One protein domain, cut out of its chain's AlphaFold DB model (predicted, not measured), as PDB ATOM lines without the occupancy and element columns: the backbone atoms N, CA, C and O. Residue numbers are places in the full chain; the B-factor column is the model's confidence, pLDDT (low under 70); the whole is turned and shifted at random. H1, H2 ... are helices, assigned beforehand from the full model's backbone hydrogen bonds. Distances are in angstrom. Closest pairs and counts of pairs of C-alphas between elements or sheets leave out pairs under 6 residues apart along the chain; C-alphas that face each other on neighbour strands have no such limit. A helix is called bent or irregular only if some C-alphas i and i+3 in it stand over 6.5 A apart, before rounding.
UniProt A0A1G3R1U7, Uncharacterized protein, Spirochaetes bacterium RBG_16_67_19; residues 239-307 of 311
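What this domain is: This is residues 239 to 307 of the 311 residues of an uncharacterized protein of Spirochaetes bacterium RBG_16_67_19 (UniProt A0A1G3R1U7). One long helix, H3, has two shorter helices, H1 and H2, packed on it at successive stretches, H2 with H3's residues 275 to 282 and H1 with residues 282 to 289. A small fourth helix, H4, lies beyond the last residue of H1 and touches no helix, while residues 249 to 260, between H1 and H2, form a loop that folds back on itself through a short antiparallel pairing. The printed part has 69 residues with four named helices, in the order H1, H2, H3, H4, and no named strand; the class is all helix. The whole is compact, with a radius of gyration of the C-alphas of 12.2 A, and only just elongated, spanning 36 by 24 by 21 A.

Where its parts are: H1 takes residues 239 to 248, 13.0 A from first to last C-alpha, and begins with C-alpha 239 at (41.515, 43.486, 67.747). It is neither bent nor irregular, but only just: C-alphas 245 and 248 are 6.1 A apart. In the stretch that follows, residues 251 to 252 pair with residues 257 to 258, antiparallel. H2, residues 261 to 270, is 15.3 A long and only just irregular: C-alphas 262 and 265 are 6.7 A apart. H3, residues 275 to 291, is the longest helix at 24.3 A, beginning with C-alpha 275 at (28.833, 33.826, 75.222). H4, residues 300 to 305, ends with C-alpha 305 at (42.605, 64.625, 81.845).

How they stand to each other: H1 touches H3, whose residues 282 to 289 alone take part; the closest C-alphas are those of Lys 246 and Val 285, 6.5 A apart. Their lines stand at a steep tilt of 46 degrees, the same way. H2 touches H3 with H3's residues 275 to 282 alone, closest at the C-alphas of Ala 268 and Cys 278, 5.6 A apart. H2 and H3 form a helical hairpin, with a steep tilt of 41 degrees, opposite ways. H1 and H2 are near each other, with 6 pairs of C-alphas within 10 A. H1 and H4 are close but not clearly touching; their closest C-alphas, those of Leu 248 and Leu 300, are 6.1 A apart. H4 is apart from H2 and from H3. Every O i to N i+4 pair is within hydrogen-bond range in H1, H3 and H4, and 4 of 6 are in H2.

The domain as a whole: The two C-alphas farthest apart are those of Leu 276 and Trp 307, at 37.5 A. The link from H1 to H2 is long, with 12 residues; that from H2 to H3 is tight, with 4, and that from H3 to H4 is short, with 8. The printed part has no cut. The mean pLDDT of the printed part is 93.1, and no printed residue is under 70.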
ATOM      1  N   SER A 239      40.458  42.653  67.162       95.00
ATOM      2  CA  SER A 239      41.515  43.486  67.747       95.00
ATOM      3  C   SER A 239      40.929  44.589  68.634       95.00
ATOM      4  O   SER A 239      41.448  44.856  69.720       95.00
ATOM      5  N   TYR A 240      39.796  45.177  68.227       95.12
ATOM      6  CA  TYR A 240      39.061  46.148  69.042       95.12
ATOM      7  C   TYR A 240      38.608  45.581  70.394       95.12
ATOM      8  O   TYR A 240      38.701  46.270  71.412       95.12
ATOM      9  N   LYS A 241      38.125  44.332  70.438       94.56
ATOM     10  CA  LYS A 241      37.661  43.696  71.686       94.56
ATOM     11  C   LYS A 241      38.796  43.571  72.698       94.56
ATOM     12  O   LYS A 241      38.647  43.988  73.850       94.56
ATOM     13  N   LEU A 242      39.952  43.093  72.235       94.25
ATOM     14  CA  LEU A 242      41.168  43.006  73.039       94.25
ATOM     15  C   LEU A 242      41.610  44.394  73.512       94.25
ATOM     16  O   LEU A 242      41.854  44.584  74.703       94.25
ATOM     17  N   PHE A 243      41.645  45.381  72.613       96.19
ATOM     18  CA  PHE A 243      41.978  46.765  72.953       96.19
ATOM     19  C   PHE A 243      41.050  47.324  74.043       96.19
ATOM     20  O   PHE A 243      41.520  47.904  75.029       96.19
ATOM     21  N   PHE A 244      39.739  47.111  73.901       95.69
ATOM     22  CA  PHE A 244      38.742  47.545  74.870       95.69
ATOM     23  C   PHE A 244      38.988  46.918  76.245       95.69
ATOM     24  O   PHE A 244      39.018  47.641  77.241       95.69
ATOM     25  N   LEU A 245      39.187  45.600  76.318       96.00
ATOM     26  CA  LEU A 245      39.376  44.901  77.592       96.00
ATOM     27  C   LEU A 245      40.708  45.249  78.270       96.00
ATOM     28  O   LEU A 245      40.730  45.426  79.488       96.00
ATOM     29  N   LYS A 246      41.793  45.375  77.496       95.38
ATOM     30  CA  LYS A 246      43.144  45.650  78.011       95.38
ATOM     31  C   LYS A 246      43.341  47.090  78.477       95.38
ATOM     32  O   LYS A 246      44.141  47.312  79.378       95.38
ATOM     33  N   ASN A 247      42.631  48.046  77.874       95.88
ATOM     34  CA  ASN A 247      42.892  49.471  78.091       95.88
ATOM     35  C   ASN A 247      41.655  50.231  78.581       95.88
ATOM     36  O   ASN A 247      41.686  50.854  79.637       95.88
ATOM     37  N   LEU A 248      40.539  50.172  77.848       94.81
ATOM     38  CA  LEU A 248      39.369  51.020  78.131       94.81
ATOM     39  C   LEU A 248      38.517  50.524  79.309       94.81
ATOM     40  O   LEU A 248      37.871  51.315  79.996       94.81
ATOM     41  N   ALA A 249      38.460  49.210  79.516       95.19
ATOM     42  CA  ALA A 249      37.652  48.589  80.561       95.19
ATOM     43  C   ALA A 249      38.368  48.514  81.918       95.19
ATOM     44  O   ALA A 249      37.702  48.291  82.938       95.19
ATOM     45  N   VAL A 250      39.691  48.706  81.925       96.00
ATOM     46  CA  VAL A 250      40.522  48.714  83.131       96.00
ATOM     47  C   VAL A 250      40.196  49.942  83.977       96.00
ATOM     48  O   VAL A 250      39.970  51.039  83.468       96.00
ATOM     49  N   ARG A 251      40.135  49.741  85.292       95.88
ATOM     50  CA  ARG A 251      40.012  50.797  86.298       95.88
ATOM     51  C   ARG A 251      41.273  50.851  87.136       95.88
ATOM     52  O   ARG A 251      41.865  49.810  87.402       95.88
ATOM     53  N   PHE A 252      41.629  52.048  87.574       95.56
ATOM     54  CA  PHE A 252      42.772  52.272  88.443       95.56
ATOM     55  C   PHE A 252      42.300  52.557  89.871       95.56
ATOM     56  O   PHE A 252      41.400  53.373  90.065       95.56
ATOM     57  N   THR A 253      42.873  51.872  90.862       91.38
ATOM     58  CA  THR A 253      42.541  52.052  92.292       91.38
ATOM     59  C   THR A 253      43.578  52.850  93.076       91.38
ATOM     60  O   THR A 253      43.545  52.850  94.301       91.38
ATOM     61  N   GLY A 254      44.482  53.549  92.385       89.06
ATOM     62  CA  GLY A 254      45.551  54.352  92.989       89.06
ATOM     63  C   GLY A 254      46.904  53.639  93.019       89.06
ATOM     64  O   GLY A 254      47.931  54.289  92.870       89.06
ATOM     65  N   ASP A 255      46.906  52.314  93.139       91.19
ATOM     66  CA  ASP A 255      48.116  51.483  93.210       91.19
ATOM     67  C   ASP A 255      48.185  50.400  92.122       91.19
ATOM     68  O   ASP A 255      49.237  49.807  91.876       91.19
ATOM     69  N   SER A 256      47.053  50.095  91.487       94.88
ATOM     70  CA  SER A 256      46.941  48.966  90.581       94.88
ATOM     71  C   SER A 256      45.795  49.118  89.578       94.88
ATOM     72  O   SER A 256      44.770  49.755  89.830       94.88
ATOM     73  N   GLY A 257      45.994  48.532  88.399       95.75
ATOM     74  CA  GLY A 257      44.990  48.386  87.353       95.75
ATOM     75  C   GLY A 257      44.208  47.086  87.507       95.75
ATOM     76  O   GLY A 257      44.775  46.015  87.722       95.75
ATOM     77  N   LEU A 258      42.889  47.157  87.367       96.56
ATOM     78  CA  LEU A 258      42.009  46.005  87.501       96.56
ATOM     79  C   LEU A 258      40.874  46.015  86.484       96.56
ATOM     80  O   LEU A 258      40.269  47.047  86.206       96.56
ATOM     81  N   LEU A 259      40.575  44.832  85.939       96.81
ATOM     82  CA  LEU A 259      39.438  44.590  85.052       96.81
ATOM     83  C   LEU A 259      38.266  44.015  85.877       96.81
ATOM     84  O   LEU A 259      38.306  42.838  86.262       96.81
ATOM     85  N   PRO A 260      37.226  44.816  86.201       95.19
ATOM     86  CA  PRO A 260      36.152  44.385  87.094       95.19
ATOM     87  C   PRO A 260      35.217  43.373  86.428       95.19
ATOM     88  O   PRO A 260      34.787  43.583  85.295       95.19
ATOM     89  N   LEU A 261      34.795  42.337  87.165       94.19
ATOM     90  CA  LEU A 261      33.808  41.350  86.684       94.19
ATOM     91  C   LEU A 261      32.485  41.983  86.243       94.19
ATOM     92  O   LEU A 261      31.840  41.481  85.330       94.19
ATOM     93  N   SER A 262      32.105  43.120  86.829       93.25
ATOM     94  CA  SER A 262      30.903  43.863  86.441       93.25
ATOM     95  C   SER A 262      30.930  44.382  84.996       93.25
ATOM     96  O   SER A 262      29.889  44.760  84.463       93.25
ATOM     97  N   ARG A 263      32.092  44.386  84.323       93.06
ATOM     98  CA  ARG A 263      32.212  44.734  82.897       93.06
ATOM     99  C   ARG A 263      31.824  43.591  81.961       93.06
ATOM    100  O   ARG A 263      31.471  43.867  80.816       93.06
ATOM    101  N   LEU A 264      31.845  42.348  82.435       93.50
ATOM    102  CA  LEU A 264      31.600  41.161  81.619       93.50
ATOM    103  C   LEU A 264      30.202  41.137  80.973       93.50
ATOM    104  O   LEU A 264      30.147  40.905  79.768       93.50
ATOM    105  N   PRO A 265      29.082  41.425  81.674       91.38
ATOM    106  CA  PRO A 265      27.761  41.381  81.044       91.38
ATOM    107  C   PRO A 265      27.638  42.381  79.889       91.38
ATOM    108  O   PRO A 265      27.185  42.042  78.800       91.38
ATOM    109  N   ARG A 266      28.119  43.615  80.094       90.62
ATOM    110  CA  ARG A 266      28.109  44.657  79.056       90.62
ATOM    111  C   ARG A 266      29.035  44.317  77.889       90.62
ATOM    112  O   ARG A 266      28.715  44.678  76.762       90.62
ATOM    113  N   TYR A 267      30.163  43.661  78.161       92.50
ATOM    114  CA  TYR A 267      31.068  43.159  77.132       92.50
ATOM    115  C   TYR A 267      30.389  42.077  76.283       92.50
ATOM    116  O   TYR A 267      30.274  42.248  75.075       92.50
ATOM    117  N   ALA A 268      29.849  41.033  76.918       91.31
ATOM    118  CA  ALA A 268      29.185  39.919  76.241       91.31
ATOM    119  C   ALA A 268      27.990  40.364  75.378       91.31
ATOM    120  O   ALA A 268      27.795  39.846  74.287       91.31
ATOM    121  N   LEU A 269      27.227  41.367  75.827       89.50
ATOM    122  CA  LEU A 269      26.098  41.915  75.065       89.50
ATOM    123  C   LEU A 269      26.517  42.736  73.834       89.50
ATOM    124  O   LEU A 269      25.715  42.910  72.922       89.50
ATOM    125  N   ARG A 270      27.733  43.297  73.816       87.38
ATOM    126  CA  ARG A 270      28.191  44.235  72.771       87.38
ATOM    127  C   ARG A 270      29.286  43.677  71.866       87.38
ATOM    128  O   ARG A 270      29.574  44.288  70.846       87.38
ATOM    129  N   SER A 271      29.909  42.560  72.232       83.44
ATOM    130  CA  SER A 271      31.043  41.970  71.506       83.44
ATOM    131  C   SER A 271      30.646  41.280  70.195       83.44
ATOM    132  O   SER A 271      31.528  40.949  69.399       83.44
ATOM    133  N   GLY A 272      29.354  40.989  69.997       82.94
ATOM    134  CA  GLY A 272      28.846  40.248  68.836       82.94
ATOM    135  C   GLY A 272      29.354  38.804  68.736       82.94
ATOM    136  O   GLY A 272      29.243  38.197  67.678       82.94
ATOM    137  N   SER A 273      29.955  38.262  69.801       86.31
ATOM    138  CA  SER A 273      30.540  36.909  69.835       86.31
ATOM    139  C   SER A 273      29.697  35.969  70.692       86.31
ATOM    140  O   SER A 273      28.894  36.422  71.509       86.31
ATOM    141  N   ALA A 274      29.888  34.655  70.547       90.19
ATOM    142  CA  ALA A 274      29.206  33.685  71.396       90.19
ATOM    143  C   ALA A 274      29.586  33.876  72.878       90.19
ATOM    144  O   ALA A 274      30.704  34.278  73.211       90.19
ATOM    145  N   LEU A 275      28.655  33.573  73.788       88.88
ATOM    146  CA  LEU A 275      28.833  33.826  75.222       88.88
ATOM    147  C   LEU A 275      30.055  33.098  75.804       88.88
ATOM    148  O   LEU A 275      30.792  33.677  76.601       88.88
ATOM    149  N   LEU A 276      30.287  31.847  75.394       90.81
ATOM    150  CA  LEU A 276      31.431  31.053  75.851       90.81
ATOM    151  C   LEU A 276      32.766  31.679  75.430       90.81
ATOM    152  O   LEU A 276      33.676  31.778  76.255       90.81
ATOM    153  N   ASP A 277      32.857  32.177  74.195       89.62
ATOM    154  CA  ASP A 277      34.055  32.856  73.693       89.62
ATOM    155  C   ASP A 277      34.294  34.169  74.440       89.62
ATOM    156  O   ASP A 277      35.411  34.432  74.883       89.62
ATOM    157  N   CYS A 278      33.232  34.943  74.693       91.50
ATOM    158  CA  CYS A 278      33.318  36.171  75.487       91.50
ATOM    159  C   CYS A 278      33.839  35.906  76.901       91.50
ATOM    160  O   CYS A 278      34.658  36.664  77.417       91.50
ATOM    161  N   LEU A 279      33.350  34.843  77.546       92.69
ATOM    162  CA  LEU A 279      33.774  34.452  78.888       92.69
ATOM    163  C   LEU A 279      35.242  34.029  78.908       92.69
ATOM    164  O   LEU A 279      35.971  34.415  79.824       92.69
ATOM    165  N   LYS A 280      35.667  33.243  77.915       93.06
ATOM    166  CA  LYS A 280      37.054  32.798  77.772       93.06
ATOM    167  C   LYS A 280      37.986  33.991  77.566       93.06
ATOM    168  O   LYS A 280      38.902  34.176  78.360       93.06
ATOM    169  N   GLU A 281      37.699  34.835  76.579       92.88
ATOM    170  CA  GLU A 281      38.485  36.032  76.267       92.88
ATOM    171  C   GLU A 281      38.568  36.981  77.468       92.88
ATOM    172  O   GLU A 281      39.654  37.405  77.858       92.88
ATOM    173  N   PHE A 282      37.440  37.250  78.130       95.62
ATOM    174  CA  PHE A 282      37.412  38.114  79.307       95.62
ATOM    175  C   PHE A 282      38.269  37.565  80.452       95.62
ATOM    176  O   PHE A 282      38.975  38.327  81.111       95.62
ATOM    177  N   ARG A 283      38.215  36.251  80.716       94.94
ATOM    178  CA  ARG A 283      39.028  35.611  81.762       94.94
ATOM    179  C   ARG A 283      40.513  35.679  81.438       94.94
ATOM    180  O   ARG A 283      41.287  36.035  82.322       94.94
ATOM    181  N   GLU A 284      40.886  35.376  80.196       94.31
ATOM    182  CA  GLU A 284      42.271  35.470  79.740       94.31
ATOM    183  C   GLU A 284      42.782  36.909  79.907       94.31
ATOM    184  O   GLU A 284      43.793  37.126  80.576       94.31
ATOM    185  N   VAL A 285      42.067  37.915  79.379       94.94
ATOM    186  CA  VAL A 285      42.500  39.324  79.476       94.94
ATOM    187  C   VAL A 285      42.539  39.792  80.926       94.94
ATOM    188  O   VAL A 285      43.470  40.486  81.327       94.94
ATOM    189  N   ARG A 286      41.578  39.376  81.754       95.69
ATOM    190  CA  ARG A 286      41.571  39.712  83.180       95.69
ATOM    191  C   ARG A 286      42.774  39.139  83.923       95.69
ATOM    192  O   ARG A 286      43.305  39.835  84.787       95.69
ATOM    193  N   ALA A 287      43.197  37.917  83.605       95.12
ATOM    194  CA  ALA A 287      44.406  37.329  84.176       95.12
ATOM    195  C   ALA A 287      45.644  38.152  83.789       95.12
ATOM    196  O   ALA A 287      46.394  38.569  84.667       95.12
ATOM    197  N   TRP A 288      45.776  38.514  82.510       94.69
ATOM    198  CA  TRP A 288      46.873  39.362  82.040       94.69
ATOM    199  C   TRP A 288      46.888  40.757  82.691       94.69
ATOM    200  O   TRP A 288      47.946  41.236  83.105       94.69
ATOM    201  N   VAL A 289      45.721  41.403  82.842       95.50
ATOM    202  CA  VAL A 289      45.605  42.685  83.565       95.50
ATOM    203  C   VAL A 289      46.039  42.505  85.016       95.50
ATOM    204  O   VAL A 289      46.757  43.346  85.545       95.50
ATOM    205  N   HIS A 290      45.641  41.407  85.662       95.00
ATOM    206  CA  HIS A 290      46.023  41.131  87.042       95.00
ATOM    207  C   HIS A 290      47.536  40.918  87.199       95.00
ATOM    208  O   HIS A 290      48.122  41.448  88.144       95.00
ATOM    209  N   GLU A 291      48.180  40.201  86.279       94.12
ATOM    210  CA  GLU A 291      49.638  40.012  86.249       94.12
ATOM    211  C   GLU A 291      50.392  41.336  86.068       94.12
ATOM    212  O   GLU A 291      51.432  41.553  86.688       94.12
ATOM    213  N   ASN A 292      49.837  42.255  85.272       94.38
ATOM    214  CA  ASN A 292      50.439  43.552  84.965       94.38
ATOM    215  C   ASN A 292      49.883  44.711  85.813       94.38
ATOM    216  O   ASN A 292      50.186  45.873  85.545       94.38
ATOM    217  N   ARG A 293      49.096  44.422  86.855       94.94
ATOM    218  CA  ARG A 293      48.304  45.423  87.590       94.94
ATOM    219  C   ARG A 293      49.121  46.584  88.149       94.94
ATOM    220  O   ARG A 293      48.670  47.717  88.072       94.94
ATOM    221  N   PHE A 294      50.325  46.324  88.652       95.56
ATOM    222  CA  PHE A 294      51.181  47.342  89.277       95.56
ATOM    223  C   PHE A 294      51.934  48.220  88.270       95.56
ATOM    224  O   PHE A 294      52.641  49.138  88.664       95.56
ATOM    225  N   ARG A 295      51.816  47.935  86.967       94.69
ATOM    226  CA  ARG A 295      52.382  48.784  85.911       94.69
ATOM    227  C   ARG A 295      51.472  49.954  85.567       94.69
ATOM    228  O   ARG A 295      51.944  50.950  85.038       94.69
ATOM    229  N   PHE A 296      50.176  49.830  85.847       96.00
ATOM    230  CA  PHE A 296      49.227  50.908  85.616       96.00
ATOM    231  C   PHE A 296      49.510  52.062  86.577       96.00
ATOM    232  O   PHE A 296      49.628  51.859  87.780       96.00
ATOM    233  N   GLN A 297      49.580  53.269  86.028       95.81
ATOM    234  CA  GLN A 297      49.703  54.536  86.751       95.81
ATOM    235  C   GLN A 297      48.426  55.387  86.643       95.81
ATOM    236  O   GLN A 297      48.369  56.506  87.148       95.81
ATOM    237  N   GLY A 298      47.410  54.897  85.932       94.62
ATOM    238  CA  GLY A 298      46.151  55.596  85.721       94.62
ATOM    239  C   GLY A 298      45.161  54.774  84.906       94.62
ATOM    240  O   GLY A 298      45.459  53.671  84.447       94.62
ATOM    241  N   ASP A 299      43.970  55.335  84.728       94.00
ATOM    242  CA  ASP A 299      42.926  54.825  83.844       94.00
ATOM    243  C   ASP A 299      42.647  55.796  82.685       94.00
ATOM    244  O   ASP A 299      43.299  56.832  82.537       94.00
ATOM    245  N   LEU A 300      41.682  55.451  81.830       93.25
ATOM    246  CA  LEU A 300      41.328  56.261  80.666       93.25
ATOM    247  C   LEU A 300      40.954  57.717  81.033       93.25
ATOM    248  O   LEU A 300      41.536  58.619  80.430       93.25
ATOM    249  N   PRO A 301      40.041  57.990  81.990       92.25
ATOM    250  CA  PRO A 301      39.773  59.356  82.445       92.25
ATOM    251  C   PRO A 301      41.034  60.112  82.874       92.25
ATOM    252  O   PRO A 301      41.230  61.250  82.459       92.25
ATOM    253  N   SER A 302      41.910  59.464  83.647       91.88
ATOM    254  CA  SER A 302      43.157  60.071  84.131       91.88
ATOM    255  C   SER A 302      44.141  60.365  82.995       91.88
ATOM    256  O   SER A 302      44.855  61.365  83.020       91.88
ATOM    257  N   LEU A 303      44.206  59.500  81.979       93.81
ATOM    258  CA  LEU A 303      45.028  59.723  80.791       93.81
ATOM    259  C   LEU A 303      44.523  60.919  79.979       93.81
ATOM    260  O   LEU A 303      45.313  61.784  79.617       93.81
ATOM    261  N   LEU A 304      43.214  60.978  79.732       93.19
ATOM    262  CA  LEU A 304      42.588  62.061  78.975       93.19
ATOM    263  C   LEU A 304      42.674  63.402  79.708       93.19
ATOM    264  O   LEU A 304      42.943  64.416  79.079       93.19
ATOM    265  N   GLY A 305      42.497  63.409  81.032       88.62
ATOM    266  CA  GLY A 305      42.605  64.625  81.845       88.62
ATOM    267  C   GLY A 305      44.017  65.218  81.890       88.62
ATOM    268  O   GLY A 305      44.166  66.405  82.149       88.62
ATOM    269  N   ARG A 306      45.052  64.413  81.611       88.12
ATOM    270  CA  ARG A 306      46.454  64.855  81.491       88.12
ATOM    271  C   ARG A 306      46.844  65.242  80.062       88.12
ATOM    272  O   ARG A 306      48.010  65.561  79.821       88.12
ATOM    273  N   TRP A 307      45.920  65.129  79.109       88.38
ATOM    274  CA  TRP A 307      46.190  65.431  77.712       88.38
ATOM    275  C   TRP A 307      45.893  66.898  77.433       88.38
ATOM    276  O   TRP A 307      44.737  67.307  77.339       88.38
TER     277      TRP A 307